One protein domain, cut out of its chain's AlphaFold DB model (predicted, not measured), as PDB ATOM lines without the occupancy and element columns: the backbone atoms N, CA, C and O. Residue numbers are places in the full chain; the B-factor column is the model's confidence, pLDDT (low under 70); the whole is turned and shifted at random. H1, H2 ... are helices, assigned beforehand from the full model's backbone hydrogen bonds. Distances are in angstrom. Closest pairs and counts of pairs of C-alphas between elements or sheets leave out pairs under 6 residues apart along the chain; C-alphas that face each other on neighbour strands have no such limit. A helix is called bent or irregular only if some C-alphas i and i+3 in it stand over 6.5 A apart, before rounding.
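What this domain is: This is residues 165 to 207 of the 352 residues of an uncharacterized protein of Paraphaeosphaeria sporulosa (UniProt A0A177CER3). Two helices of nearly equal length, H2 and H1, make an open, flat U: a tight link joins them at one end, H2 runs back the way H1 came, and the space between the two arms is empty. The free arms of the U are residues 165 to 175 of H1 and residues 194 to 207, of which 194 to 205 belong to H2. The printed part has 43 residues with two named helices, H1 then H2 along the chain, and no named strand, and its class is all helix. The whole is loose, with a radius of gyration of the C-alphas of 11.9 A, and the C-alphas span 35 by 24 by 7 A.

Where its parts are: H2, the longest helix by residues, holds the 19 residues 187 to 205 and measures 26.2 A from first to last C-alpha. It begins at C-alpha 187, at (12.081, 8.586, 9.213), and ends at C-alpha 205, at (-9.724, 17.707, 20.472). H1 holds the 18 residues 165 to 182 and measures 25.6 A, beginning at C-alpha 165, at (-0.359, 31.006, 24.302).

How they stand to each other: H2 and H1 are apart, with no C-alpha of the one within 8 A of the other. The N-to-C direction of H2 is (-0.82, 0.35, 0.45) and that of H1 is (0.68, -0.43, -0.60). The link from H1 to H2, residues 183 to 186, is tight. In H1 and H2 every O i to N i+4 pair is within hydrogen-bond range, and neither helix is bent.

The domain as a whole: The two C-alphas farthest apart, those of Ser 182 and Pro 207, are 36.0 A apart. The C-alphas of Met 165 and Pro 207, the first and last printed, are 18.5 A apart. The printed part has no cut. The mean pLDDT of the printed part is 82.2, and residues 206 to 207 are under 70.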
ATOM      1  N   MET A 165      -0.361  32.418  24.683       73.56
ATOM      2  CA  MET A 165      -0.359  31.006  24.302       73.56
ATOM      3  C   MET A 165      -0.269  30.799  22.782       73.56
ATOM      4  O   MET A 165       0.467  29.926  22.332       73.56
ATOM      5  N   GLN A 166      -0.994  31.588  21.985       80.00
ATOM      6  CA  GLN A 166      -0.914  31.534  20.523       80.00
ATOM      7  C   GLN A 166       0.478  31.939  20.033       80.00
ATOM      8  O   GLN A 166       1.034  31.234  19.194       80.00
ATOM      9  N   ASP A 167       1.075  32.990  20.598       80.38
ATOM     10  CA  ASP A 167       2.445  33.400  20.258       80.38
ATOM     11  C   ASP A 167       3.475  32.323  20.627       80.38
ATOM     12  O   ASP A 167       4.384  32.029  19.848       80.38
ATOM     13  N   ALA A 168       3.312  31.670  21.782       74.00
ATOM     14  CA  ALA A 168       4.165  30.552  22.179       74.00
ATOM     15  C   ALA A 168       4.025  29.344  21.234       74.00
ATOM     16  O   ALA A 168       5.032  28.741  20.857       74.00
ATOM     17  N   LEU A 169       2.800  29.008  20.812       81.62
ATOM     18  CA  LEU A 169       2.537  27.918  19.866       81.62
ATOM     19  C   LEU A 169       3.084  28.226  18.469       81.62
ATOM     20  O   LEU A 169       3.722  27.366  17.863       81.62
ATOM     21  N   LEU A 170       2.899  29.454  17.981       85.50
ATOM     22  CA  LEU A 170       3.440  29.908  16.698       85.50
ATOM     23  C   LEU A 170       4.972  29.909  16.706       85.50
ATOM     24  O   LEU A 170       5.592  29.433  15.757       85.50
ATOM     25  N   SER A 171       5.590  30.372  17.797       82.56
ATOM     26  CA  SER A 171       7.044  30.325  17.986       82.56
ATOM     27  C   SER A 171       7.571  28.886  18.009       82.56
ATOM     28  O   SER A 171       8.571  28.573  17.361       82.56
ATOM     29  N   CYS A 172       6.865  27.972  18.685       81.38
ATOM     30  CA  CYS A 172       7.209  26.550  18.698       81.38
ATOM     31  C   CYS A 172       7.114  25.924  17.298       81.38
ATOM     32  O   CYS A 172       8.052  25.252  16.867       81.38
ATOM     33  N   ALA A 173       6.029  26.196  16.567       85.25
ATOM     34  CA  ALA A 173       5.826  25.700  15.209       85.25
ATOM     35  C   ALA A 173       6.897  26.224  14.238       85.25
ATOM     36  O   ALA A 173       7.490  25.439  13.502       85.25
ATOM     37  N   SER A 174       7.213  27.522  14.294       87.06
ATOM     38  CA  SER A 174       8.261  28.132  13.465       87.06
ATOM     39  C   SER A 174       9.656  27.578  13.786       87.06
ATOM     40  O   SER A 174      10.459  27.333  12.884       87.06
ATOM     41  N   ASN A 175       9.950  27.313  15.062       82.75
ATOM     42  CA  ASN A 175      11.215  26.695  15.456       82.75
ATOM     43  C   ASN A 175      11.320  25.244  14.948       82.75
ATOM     44  O   ASN A 175      12.370  24.838  14.449       82.75
ATOM     45  N   LEU A 176      10.230  24.472  15.013       82.56
ATOM     46  CA  LEU A 176      10.175  23.118  14.451       82.56
ATOM     47  C   LEU A 176      10.349  23.124  12.931       82.56
ATOM     48  O   LEU A 176      11.110  22.315  12.409       82.56
ATOM     49  N   GLU A 177       9.721  24.065  12.233       87.94
ATOM     50  CA  GLU A 177       9.911  24.258  10.795       87.94
ATOM     51  C   GLU A 177      11.384  24.549  10.466       87.94
ATOM     52  O   GLU A 177      11.977  23.882   9.618       87.94
ATOM     53  N   SER A 178      12.022  25.466  11.201       85.00
ATOM     54  CA  SER A 178      13.446  25.772  11.025       85.00
ATOM     55  C   SER A 178      14.351  24.567  11.315       85.00
ATOM     56  O   SER A 178      15.387  24.399  10.664       85.00
ATOM     57  N   LEU A 179      13.998  23.727  12.289       78.44
ATOM     58  CA  LEU A 179      14.733  22.499  12.611       78.44
ATOM     59  C   LEU A 179      14.606  21.458  11.494       78.44
ATOM     60  O   LEU A 179      15.620  20.894  11.089       78.44
ATOM     61  N   ILE A 180      13.403  21.264  10.949       81.00
ATOM     62  CA  ILE A 180      13.144  20.336   9.837       81.00
ATOM     63  C   ILE A 180      13.841  20.812   8.554       81.00
ATOM     64  O   ILE A 180      14.407  20.003   7.823       81.00
ATOM     65  N   MET A 181      13.861  22.124   8.290       83.75
ATOM     66  CA  MET A 181      14.535  22.680   7.108       83.75
ATOM     67  C   MET A 181      16.064  22.642   7.209       83.75
ATOM     68  O   MET A 181      16.744  22.494   6.195       83.75
ATOM     69  N   SER A 182      16.625  22.801   8.411       83.31
ATOM     70  CA  SER A 182      18.084  22.798   8.611       83.31
ATOM     71  C   SER A 182      18.676  21.395   8.725       83.31
ATOM     72  O   SER A 182      19.878  21.216   8.508       83.31
ATOM     73  N   ARG A 183      17.856  20.395   9.058       78.81
ATOM     74  CA  ARG A 183      18.284  19.014   9.237       78.81
ATOM     75  C   ARG A 183      17.160  18.092   8.791       78.81
ATOM     76  O   ARG A 183      16.161  17.996   9.488       78.81
ATOM     77  N   GLU A 184      17.341  17.415   7.656       82.44
ATOM     78  CA  GLU A 184      16.384  16.417   7.168       82.44
ATOM     79  C   GLU A 184      16.224  15.331   8.250       82.44
ATOM     80  O   GLU A 184      17.192  14.613   8.541       82.44
ATOM     81  N   PRO A 185      15.075  15.274   8.953       81.94
ATOM     82  CA  PRO A 185      14.904  14.341  10.051       81.94
ATOM     83  C   PRO A 185      14.865  12.918   9.496       81.94
ATOM     84  O   PRO A 185      14.329  12.665   8.419       81.94
ATOM     85  N   THR A 186      15.442  11.976  10.239       89.69
ATOM     86  CA  THR A 186      15.333  10.550   9.889       89.69
ATOM     87  C   THR A 186      13.870  10.110   9.993       89.69
ATOM     88  O   THR A 186      13.125  10.675  10.790       89.69
ATOM     89  N   ASP A 187      13.464   9.094   9.235       89.69
ATOM     90  CA  ASP A 187      12.081   8.586   9.213       89.69
ATOM     91  C   ASP A 187      11.536   8.294  10.629       89.69
ATOM     92  O   ASP A 187      10.479   8.786  11.008       89.69
ATOM     93  N   GLU A 188      12.345   7.654  11.483       88.88
ATOM     94  CA  GLU A 188      12.016   7.394  12.897       88.88
ATOM     95  C   GLU A 188      11.795   8.680  13.718       88.88
ATOM     96  O   GLU A 188      10.963   8.737  14.624       88.88
ATOM     97  N   GLN A 189      12.549   9.740  13.414       83.56
ATOM     98  CA  GLN A 189      12.413  11.035  14.086       83.56
ATOM     99  C   GLN A 189      11.154  11.759  13.616       83.56
ATOM    100  O   GLN A 189      10.499  12.416  14.421       83.56
ATOM    101  N   MET A 190      10.815  11.631  12.333       88.31
ATOM    102  CA  MET A 190       9.593  12.184  11.763       88.31
ATOM    103  C   MET A 190       8.359  11.481  12.334       88.31
ATOM    104  O   MET A 190       7.431  12.159  12.766       88.31
ATOM    105  N   GLU A 191       8.386  10.150  12.440       88.00
ATOM    106  CA  GLU A 191       7.326   9.350  13.064       88.00
ATOM    107  C   GLU A 191       7.109   9.748  14.532       88.00
ATOM    108  O   GLU A 191       5.980  10.018  14.943       88.00
ATOM    109  N   TYR A 192       8.186   9.884  15.315       86.25
ATOM    110  CA  TYR A 192       8.105  10.359  16.700       86.25
ATOM    111  C   TYR A 192       7.467  11.755  16.806       86.25
ATOM    112  O   TYR A 192       6.661  12.019  17.701       86.25
ATOM    113  N   LEU A 193       7.821  12.655  15.889       84.25
ATOM    114  CA  LEU A 193       7.357  14.041  15.881       84.25
ATOM    115  C   LEU A 193       5.868  14.124  15.505       84.25
ATOM    116  O   LEU A 193       5.109  14.821  16.179       84.25
ATOM    117  N   VAL A 194       5.434  13.349  14.505       88.38
ATOM    118  CA  VAL A 194       4.016  13.191  14.140       88.38
ATOM    119  C   VAL A 194       3.223  12.588  15.300       88.38
ATOM    120  O   VAL A 194       2.191  13.143  15.672       88.38
ATOM    121  N   SER A 195       3.737  11.534  15.940       87.62
ATOM    122  CA  SER A 195       3.088  10.895  17.092       87.62
ATOM    123  C   SER A 195       2.875  11.872  18.254       87.62
ATOM    124  O   SER A 195       1.808  11.885  18.866       87.62
ATOM    125  N   LYS A 196       3.847  12.753  18.537       86.44
ATOM    126  CA  LYS A 196       3.703  13.776  19.585       86.44
ATOM    127  C   LYS A 196       2.693  14.864  19.231       86.44
ATOM    128  O   LYS A 196       1.978  15.327  20.118       86.44
ATOM    129  N   PHE A 197       2.610  15.267  17.964       87.75
ATOM    130  CA  PHE A 197       1.571  16.196  17.519       87.75
ATOM    131  C   PHE A 197       0.180  15.584  17.585       87.75
ATOM    132  O   PHE A 197      -0.749  16.259  18.020       87.75
ATOM    133  N   GLU A 198       0.041  14.320  17.203       89.00
ATOM    134  CA  GLU A 198      -1.220  13.591  17.296       89.00
ATOM    135  C   GLU A 198      -1.663  13.428  18.756       89.00
ATOM    136  O   GLU A 198      -2.822  13.675  19.072       89.00
ATOM    137  N   GLU A 199      -0.735  13.131  19.668       84.88
ATOM    138  CA  GLU A 199      -0.997  13.078  21.110       84.88
ATOM    139  C   GLU A 199      -1.502  14.432  21.644       84.88
ATOM    140  O   GLU A 199      -2.551  14.495  22.288       84.88
ATOM    141  N   MET A 200      -0.815  15.539  21.331       79.44
ATOM    142  CA  MET A 200      -1.247  16.886  21.735       79.44
ATOM    143  C   MET A 200      -2.588  17.285  21.107       79.44
ATOM    144  O   MET A 200      -3.443  17.848  21.789       79.44
ATOM    145  N   ALA A 201      -2.793  16.980  19.825       82.62
ATOM    146  CA  ALA A 201      -4.057  17.222  19.144       82.62
ATOM    147  C   ALA A 201      -5.183  16.399  19.779       82.62
ATOM    148  O   ALA A 201      -6.270  16.933  19.970       82.62
ATOM    149  N   GLY A 202      -4.923  15.157  20.192       79.69
ATOM    150  CA  GLY A 202      -5.865  14.319  20.933       79.69
ATOM    151  C   GLY A 202      -6.298  14.955  22.255       79.69
ATOM    152  O   GLY A 202      -7.487  14.997  22.557       79.69
ATOM    153  N   PHE A 203      -5.359  15.539  23.005       78.00
ATOM    154  CA  PHE A 203      -5.685  16.269  24.237       78.00
ATOM    155  C   PHE A 203      -6.507  17.539  23.984       78.00
ATOM    156  O   PHE A 203      -7.390  17.858  24.774       78.00
ATOM    157  N   LEU A 204      -6.245  18.255  22.886       75.19
ATOM    158  CA  LEU A 204      -6.975  19.480  22.534       75.19
ATOM    159  C   LEU A 204      -8.338  19.216  21.876       75.19
ATOM    160  O   LEU A 204      -9.240  20.041  21.979       75.19
ATOM    161  N   THR A 205      -8.492  18.087  21.185       75.69
ATOM    162  CA  THR A 205      -9.724  17.707  20.472       75.69
ATOM    163  C   THR A 205     -10.688  16.896  21.323       75.69
ATOM    164  O   THR A 205     -11.793  16.636  20.862       75.69
ATOM    165  N   ALA A 206     -10.318  16.522  22.551       66.25
ATOM    166  CA  ALA A 206     -11.229  15.936  23.524       66.25
ATOM    167  C   ALA A 206     -11.965  17.056  24.297       66.25
ATOM    168  O   ALA A 206     -11.444  17.521  25.320       66.25
ATOM    169  N   PRO A 207     -13.174  17.489  23.865       57.38
ATOM    170  CA  PRO A 207     -13.958  18.517  24.562       57.38
ATOM    171  C   PRO A 207     -14.281  18.136  26.016       57.38
ATOM    172  O   PRO A 207     -14.503  19.004  26.860       57.38
TER     173      PRO A 207